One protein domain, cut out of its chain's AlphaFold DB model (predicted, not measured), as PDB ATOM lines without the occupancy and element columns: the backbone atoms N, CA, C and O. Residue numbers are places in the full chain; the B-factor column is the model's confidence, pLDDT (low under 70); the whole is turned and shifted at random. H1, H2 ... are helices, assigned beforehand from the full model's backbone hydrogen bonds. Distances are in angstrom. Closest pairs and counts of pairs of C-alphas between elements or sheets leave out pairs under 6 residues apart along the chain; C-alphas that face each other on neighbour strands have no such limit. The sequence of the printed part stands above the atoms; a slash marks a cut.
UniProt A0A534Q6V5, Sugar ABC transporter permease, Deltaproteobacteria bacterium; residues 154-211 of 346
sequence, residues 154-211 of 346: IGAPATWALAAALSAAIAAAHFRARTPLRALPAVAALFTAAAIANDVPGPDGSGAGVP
ATOM      1  N   ILE A 154      27.941   0.488  81.415       90.56
ATOM      2  CA  ILE A 154      27.795   0.628  79.952       90.56
ATOM      3  C   ILE A 154      27.635   2.080  79.468       90.56
ATOM      4  O   ILE A 154      27.540   2.315  78.264       90.56
ATOM      5  N   GLY A 155      27.588   3.050  80.383       90.25
ATOM      6  CA  GLY A 155      27.361   4.458  80.075       90.25
ATOM      7  C   GLY A 155      25.891   4.800  79.823       90.25
ATOM      8  O   GLY A 155      25.034   3.934  79.585       90.25
ATOM      9  N   ALA A 156      25.587   6.097  79.866       89.56
ATOM     10  CA  ALA A 156      24.218   6.586  79.748       89.56
ATOM     11  C   ALA A 156      23.518   6.281  78.412       89.56
ATOM     12  O   ALA A 156      22.383   5.791  78.454       89.56
ATOM     13  N   PRO A 157      24.142   6.479  77.231       91.56
ATOM     14  CA  PRO A 157      23.476   6.205  75.957       91.56
ATOM     15  C   PRO A 157      23.071   4.734  75.812       91.56
ATOM     16  O   PRO A 157      21.931   4.431  75.455       91.56
ATOM     17  N   ALA A 158      23.975   3.812  76.157       92.12
ATOM     18  CA  ALA A 158      23.705   2.380  76.087       92.12
ATOM     19  C   ALA A 158      22.639   1.949  77.106       92.12
ATOM     20  O   ALA A 158      21.816   1.085  76.810       92.12
ATOM     21  N   THR A 159      22.606   2.582  78.281       91.62
ATOM     22  CA  THR A 159      21.590   2.333  79.313       91.62
ATOM     23  C   THR A 159      20.184   2.680  78.828       91.62
ATOM     24  O   THR A 159      19.264   1.869  78.965       91.62
ATOM     25  N   TRP A 160      20.007   3.849  78.207       92.31
ATOM     26  CA  TRP A 160      18.714   4.237  77.637       92.31
ATOM     27  C   TRP A 160      18.319   3.362  76.447       92.31
ATOM     28  O   TRP A 160      17.167   2.934  76.360       92.31
ATOM     29  N   ALA A 161      19.274   3.033  75.571       93.44
ATOM     30  CA  ALA A 161      19.039   2.125  74.452       93.44
ATOM     31  C   ALA A 161      18.593   0.732  74.930       93.44
ATOM     32  O   ALA A 161      17.645   0.167  74.387       93.44
ATOM     33  N   LEU A 162      19.218   0.205  75.989       92.75
ATOM     34  CA  LEU A 162      18.839  -1.066  76.603       92.75
ATOM     35  C   LEU A 162      17.420  -1.014  77.186       92.75
ATOM     36  O   LEU A 162      16.623  -1.917  76.928       92.75
ATOM     37  N   ALA A 163      17.078   0.040  77.934       91.12
ATOM     38  CA  ALA A 163      15.737   0.209  78.495       91.12
ATOM     39  C   ALA A 163      14.663   0.280  77.397       91.12
ATOM     40  O   ALA A 163      13.622  -0.377  77.501       91.12
ATOM     41  N   ALA A 164      14.939   1.009  76.311       91.94
ATOM     42  CA  ALA A 164      14.057   1.096  75.152       91.94
ATOM     43  C   ALA A 164      13.905  -0.259  74.441       91.94
ATOM     44  O   ALA A 164      12.783  -0.686  74.168       91.94
ATOM     45  N   ALA A 165      15.008  -0.975  74.203       92.75
ATOM     46  CA  ALA A 165      14.997  -2.283  73.549       92.75
ATOM     47  C   ALA A 165      14.224  -3.338  74.360       92.75
ATOM     48  O   ALA A 165      13.392  -4.060  73.808       92.75
ATOM     49  N   LEU A 166      14.441  -3.399  75.679       89.50
ATOM     50  CA  LEU A 166      13.703  -4.299  76.570       89.50
ATOM     51  C   LEU A 166      12.213  -3.943  76.622       89.50
ATOM     52  O   LEU A 166      11.365  -4.835  76.572       89.50
ATOM     53  N   SER A 167      11.880  -2.652  76.646       88.06
ATOM     54  CA  SER A 167      10.489  -2.189  76.606       88.06
ATOM     55  C   SER A 167       9.803  -2.557  75.288       88.06
ATOM     56  O   SER A 167       8.673  -3.048  75.299       88.06
ATOM     57  N   ALA A 168      10.501  -2.414  74.158       89.50
ATOM     58  CA  ALA A 168      10.015  -2.839  72.848       89.50
ATOM     59  C   ALA A 168       9.812  -4.361  72.779       89.50
ATOM     60  O   ALA A 168       8.796  -4.822  72.261       89.50
ATOM     61  N   ALA A 169      10.724  -5.152  73.355       88.19
ATOM     62  CA  ALA A 169      10.583  -6.604  73.439       88.19
ATOM     63  C   ALA A 169       9.367  -7.020  74.286       88.19
ATOM     64  O   ALA A 169       8.603  -7.899  73.878       88.19
ATOM     65  N   ILE A 170       9.141  -6.360  75.430       86.31
ATOM     66  CA  ILE A 170       7.962  -6.582  76.282       86.31
ATOM     67  C   ILE A 170       6.679  -6.235  75.522       86.31
ATOM     68  O   ILE A 170       5.731  -7.023  75.539       86.31
ATOM     69  N   ALA A 171       6.649  -5.087  74.840       85.94
ATOM     70  CA  ALA A 171       5.509  -4.665  74.036       85.94
ATOM     71  C   ALA A 171       5.229  -5.669  72.908       85.94
ATOM     72  O   ALA A 171       4.107  -6.156  72.784       85.94
ATOM     73  N   ALA A 172       6.249  -6.064  72.140       86.19
ATOM     74  CA  ALA A 172       6.123  -7.045  71.064       86.19
ATOM     75  C   ALA A 172       5.619  -8.407  71.568       86.19
ATOM     76  O   ALA A 172       4.766  -9.023  70.926       86.19
ATOM     77  N   ALA A 173       6.099  -8.871  72.726       85.12
ATOM     78  CA  ALA A 173       5.611 -10.094  73.354       85.12
ATOM     79  C   ALA A 173       4.125  -9.988  73.743       85.12
ATOM     80  O   ALA A 173       3.370 -10.926  73.492       85.12
ATOM     81  N   HIS A 174       3.688  -8.843  74.281       83.06
ATOM     82  CA  HIS A 174       2.275  -8.594  74.600       83.06
ATOM     83  C   HIS A 174       1.398  -8.556  73.346       83.06
ATOM     84  O   HIS A 174       0.363  -9.219  73.306       83.06
ATOM     85  N   PHE A 175       1.831  -7.850  72.298       82.75
ATOM     86  CA  PHE A 175       1.111  -7.800  71.022       82.75
ATOM     87  C   PHE A 175       0.964  -9.192  70.394       82.75
ATOM     88  O   PHE A 175      -0.121  -9.541  69.929       82.75
ATOM     89  N   ARG A 176       2.018 -10.021  70.431       85.69
ATOM     90  CA  ARG A 176       1.973 -11.410  69.936       85.69
ATOM     91  C   ARG A 176       1.060 -12.305  70.773       85.69
ATOM     92  O   ARG A 176       0.364 -13.143  70.211       85.69
ATOM     93  N   ALA A 177       1.056 -12.131  72.093       82.19
ATOM     94  CA  ALA A 177       0.259 -12.940  73.014       82.19
ATOM     95  C   ALA A 177      -1.208 -12.481  73.141       82.19
ATOM     96  O   ALA A 177      -1.998 -13.184  73.766       82.19
ATOM     97  N   ARG A 178      -1.579 -11.322  72.568       80.25
ATOM     98  CA  ARG A 178      -2.911 -10.689  72.684       80.25
ATOM     99  C   ARG A 178      -3.398 -10.562  74.138       80.25
ATOM    100  O   ARG A 178      -4.588 -10.682  74.420       80.25
ATOM    101  N   THR A 179      -2.475 -10.341  75.071       74.19
ATOM    102  CA  THR A 179      -2.779 -10.211  76.500       74.19
ATOM    103  C   THR A 179      -3.117  -8.761  76.869       74.19
ATOM    104  O   THR A 179      -2.636  -7.832  76.214       74.19
ATOM    105  N   PRO A 180      -3.926  -8.519  77.924       70.19
ATOM    106  CA  PRO A 180      -4.163  -7.164  78.423       70.19
ATOM    107  C   PRO A 180      -2.841  -6.496  78.840       70.19
ATOM    108  O   PRO A 180      -1.926  -7.180  79.301       70.19
ATOM    109  N   LEU A 181      -2.761  -5.164  78.703       64.88
ATOM    110  CA  LEU A 181      -1.593  -4.295  78.958       64.88
ATOM    111  C   LEU A 181      -1.144  -4.278  80.438       64.88
ATOM    112  O   LEU A 181      -1.127  -3.251  81.108       64.88
ATOM    113  N   ARG A 182      -0.718  -5.430  80.958       72.88
ATOM    114  CA  ARG A 182      -0.086  -5.580  82.277       72.88
ATOM    115  C   ARG A 182       1.422  -5.276  82.247       72.88
ATOM    116  O   ARG A 182       2.084  -5.389  83.271       72.88
ATOM    117  N   ALA A 183       1.954  -4.865  81.093       74.62
ATOM    118  CA  ALA A 183       3.359  -4.516  80.875       74.62
ATOM    119  C   ALA A 183       3.772  -3.125  81.374       74.62
ATOM    120  O   ALA A 183       4.960  -2.915  81.610       74.62
ATOM    121  N   LEU A 184       2.835  -2.180  81.523       78.31
ATOM    122  CA  LEU A 184       3.156  -0.786  81.867       78.31
ATOM    123  C   LEU A 184       4.027  -0.648  83.132       78.31
ATOM    124  O   LEU A 184       5.016   0.081  83.071       78.31
ATOM    125  N   PRO A 185       3.771  -1.381  84.236       85.25
ATOM    126  CA  PRO A 185       4.633  -1.324  85.417       85.25
ATOM    127  C   PRO A 185       6.055  -1.830  85.150       85.25
ATOM    128  O   PRO A 185       7.010  -1.285  85.692       85.25
ATOM    129  N   ALA A 186       6.213  -2.853  84.304       83.62
ATOM    130  CA  ALA A 186       7.525  -3.399  83.961       83.62
ATOM    131  C   ALA A 186       8.330  -2.416  83.099       83.62
ATOM    132  O   ALA A 186       9.512  -2.207  83.349       83.62
ATOM    133  N   VAL A 187       7.678  -1.766  82.130       85.12
ATOM    134  CA  VAL A 187       8.292  -0.705  81.318       85.12
ATOM    135  C   VAL A 187       8.691   0.478  82.200       85.12
ATOM    136  O   VAL A 187       9.840   0.913  82.156       85.12
ATOM    137  N   ALA A 188       7.793   0.951  83.067       87.25
ATOM    138  CA  ALA A 188       8.098   2.026  84.010       87.25
ATOM    139  C   ALA A 188       9.285   1.670  84.923       87.25
ATOM    140  O   ALA A 188      10.169   2.500  85.132       87.25
ATOM    141  N   ALA A 189       9.359   0.425  85.405       87.25
ATOM    142  CA  ALA A 189      10.478  -0.049  86.215       87.25
ATOM    143  C   ALA A 189      11.815  -0.027  85.452       87.25
ATOM    144  O   ALA A 189      12.826   0.362  86.032       87.25
ATOM    145  N   LEU A 190      11.829  -0.380  84.159       88.19
ATOM    146  CA  LEU A 190      13.039  -0.328  83.326       88.19
ATOM    147  C   LEU A 190      13.563   1.103  83.158       88.19
ATOM    148  O   LEU A 190      14.752   1.344  83.358       88.19
ATOM    149  N   PHE A 191      12.684   2.055  82.836       91.19
ATOM    150  CA  PHE A 191      13.073   3.463  82.700       91.19
ATOM    151  C   PHE A 191      13.477   4.083  84.042       91.19
ATOM    152  O   PHE A 191      14.428   4.857  84.092       91.19
ATOM    153  N   THR A 192      12.818   3.698  85.138       90.31
ATOM    154  CA  THR A 192      13.191   4.143  86.490       90.31
ATOM    155  C   THR A 192      14.572   3.613  86.879       90.31
ATOM    156  O   THR A 192      15.408   4.370  87.363       90.31
ATOM    157  N   ALA A 193      14.855   2.334  86.618       89.75
ATOM    158  CA  ALA A 193      16.169   1.748  86.871       89.75
ATOM    159  C   ALA A 193      17.268   2.407  86.020       89.75
ATOM    160  O   ALA A 193      18.350   2.687  86.531       89.75
ATOM    161  N   ALA A 194      16.982   2.699  84.746       90.81
ATOM    162  CA  ALA A 194      17.891   3.427  83.863       90.81
ATOM    163  C   ALA A 194      18.173   4.852  84.366       90.81
ATOM    164  O   ALA A 194      19.327   5.274  84.373       90.81
ATOM    165  N   ALA A 195      17.147   5.569  84.836       92.56
ATOM    166  CA  ALA A 195      17.303   6.894  85.428       92.56
ATOM    167  C   ALA A 195      18.195   6.856  86.678       92.56
ATOM    168  O   ALA A 195      19.161   7.606  86.757       92.56
ATOM    169  N   ILE A 196      17.929   5.929  87.608       92.00
ATOM    170  CA  ILE A 196      18.727   5.748  88.834       92.00
ATOM    171  C   ILE A 196      20.192   5.438  88.500       92.00
ATOM    172  O   ILE A 196      21.100   5.999  89.105       92.00
ATOM    173  N   ALA A 197      20.437   4.559  87.526       91.12
ATOM    174  CA  ALA A 197      21.792   4.188  87.128       91.12
ATOM    175  C   ALA A 197      22.564   5.347  86.469       91.12
ATOM    176  O   ALA A 197      23.780   5.448  86.614       91.12
ATOM    177  N   ASN A 198      21.861   6.233  85.762       92.44
ATOM    178  CA  ASN A 198      22.446   7.400  85.101       92.44
ATOM    179  C   ASN A 198      22.621   8.617  86.012       92.44
ATOM    180  O   ASN A 198      23.378   9.513  85.656       92.44
ATOM    181  N   ASP A 199      21.958   8.650  87.167       92.06
ATOM    182  CA  ASP A 199      22.164   9.695  88.174       92.06
ATOM    183  C   ASP A 199      23.525   9.556  88.879       92.06
ATOM    184  O   ASP A 199      24.102  10.527  89.363       92.06
ATOM    185  N   VAL A 200      24.094   8.345  88.891       90.19
ATOM    186  CA  VAL A 200      25.451   8.121  89.394       90.19
ATOM    187  C   VAL A 200      26.468   8.689  88.395       90.19
ATOM    188  O   VAL A 200      26.479   8.246  87.247       90.19
ATOM    189  N   PRO A 201      27.365   9.609  88.803       87.69
ATOM    190  CA  PRO A 201      28.391  10.140  87.911       87.69
ATOM    191  C   PRO A 201      29.393   9.058  87.498       87.69
ATOM    192  O   PRO A 201      29.947   8.347  88.341       87.69
ATOM    193  N   GLY A 202      29.620   8.942  86.196       85.62
ATOM    194  CA  GLY A 202      30.670   8.145  85.580       85.62
ATOM    195  C   GLY A 202      32.015   8.883  85.527       85.62
ATOM    196  O   GLY A 202      32.115  10.024  85.982       85.62
ATOM    197  N   PRO A 203      33.057   8.248  84.956       82.50
ATOM    198  CA  PRO A 203      34.414   8.804  84.904       82.50
ATOM    199  C   PRO A 203      34.486  10.168  84.206       82.50
ATOM    200  O   PRO A 203      35.204  11.056  84.650       82.50
ATOM    201  N   ASP A 204      33.674  10.345  83.163       83.00
ATOM    202  CA  ASP A 204      33.678  11.538  82.311       83.00
ATOM    203  C   ASP A 204      32.685  12.611  82.806       83.00
ATOM    204  O   ASP A 204      32.353  13.545  82.080       83.00
ATOM    205  N   GLY A 205      32.113  12.439  84.005       81.62
ATOM    206  CA  GLY A 205      31.052  13.293  84.554       81.62
ATOM    207  C   GLY A 205      29.656  13.060  83.953       81.62
ATOM    208  O   GLY A 205      28.670  13.564  84.487       81.62
ATOM    209  N   SER A 206      29.546  12.269  82.880       86.00
ATOM    210  CA  SER A 206      28.267  11.771  82.351       86.00
ATOM    211  C   SER A 206      27.708  10.631  83.213       86.00
ATOM    212  O   SER A 206      28.417  10.085  84.050       86.00
ATOM    213  N   GLY A 207      26.438  10.249  83.036       87.31
ATOM    214  CA  GLY A 207      25.843   9.150  83.806       87.31
ATOM    215  C   GLY A 207      26.581   7.820  83.611       87.31
ATOM    216  O   GLY A 207      26.812   7.392  82.477       87.31
ATOM    217  N   ALA A 208      26.925   7.154  84.716       87.12
ATOM    218  CA  ALA A 208      27.653   5.885  84.730       87.12
ATOM    219  C   ALA A 208      26.888   4.785  83.981       87.12
ATOM    220  O   ALA A 208      27.481   3.992  83.248       87.12
ATOM    221  N   GLY A 209      25.561   4.768  84.116       91.00
ATOM    222  CA  GLY A 209      24.702   3.781  83.480       91.00
ATOM    223  C   GLY A 209      24.663   2.453  84.224       91.00
ATOM    224  O   GLY A 209      25.126   2.325  85.357       91.00
ATOM    225  N   VAL A 210      24.046   1.448  83.602       91.81
ATOM    226  CA  VAL A 210      23.830   0.148  84.249       91.81
ATOM    227  C   VAL A 210      25.174  -0.557  84.481       91.81
ATOM    228  O   VAL A 210      25.929  -0.755  83.522       91.81
ATOM    229  N   PRO A 211      25.472  -0.984  85.723       92.94
ATOM    230  CA  PRO A 211      26.703  -1.705  86.027       92.94
ATOM    231  C   PRO A 211      26.785  -3.052  85.309       92.94
ATOM    232  O   PRO A 211      25.801  -3.797  85.238       92.94
TER     233      PRO A 211
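Overview. This is residues 154 to 211 of the 346 residues of the protein "Sugar ABC transporter permease" of Deltaproteobacteria bacterium (UniProt A0A534Q6V5). Two long helices, H1 and then H2, lie side by side as a helical hairpin, and together with a loop at each end they make a narrow rod. At the end away from the H1 to H2 link, residues 200 to 211 loop out and fold back toward the first printed residue. The printed part has 58 residues with two named helices and no named strand; its class is all helix. It is loose, with a radius of gyration of the C-alphas of 13.3 A, and spans 44 by 15 by 12 A.

Along the chain. Find C-alpha 156 at (24.218, 6.586, 79.748); from there H1, residues 156 to 177, runs 31.6 A. Look next at C-alpha 184, where H2, residues 184 to 199, begins; it runs 22.6 A to C-alpha 199 at (22.164, 9.695, 88.174).

Arrangement. H1 and H2 touch and form a helical hairpin, their closest C-alphas being those of Ser 167 and Val 187, 5.4 A apart. They run opposite ways at a shallow tilt of 7 degrees. In H1 and H2 every O i to N i+4 pair is within hydrogen-bond range.

Size, cuts and confidence. The two C-alphas farthest apart, those of Arg 178 and Asp 204, are 43.9 A apart. The printed part has no cut, and its link from H1 to H2 is short. Residues 175 to 180, of which 175 to 177 belong to H1, stand free. Look at residue 181 for the one pLDDT under 70.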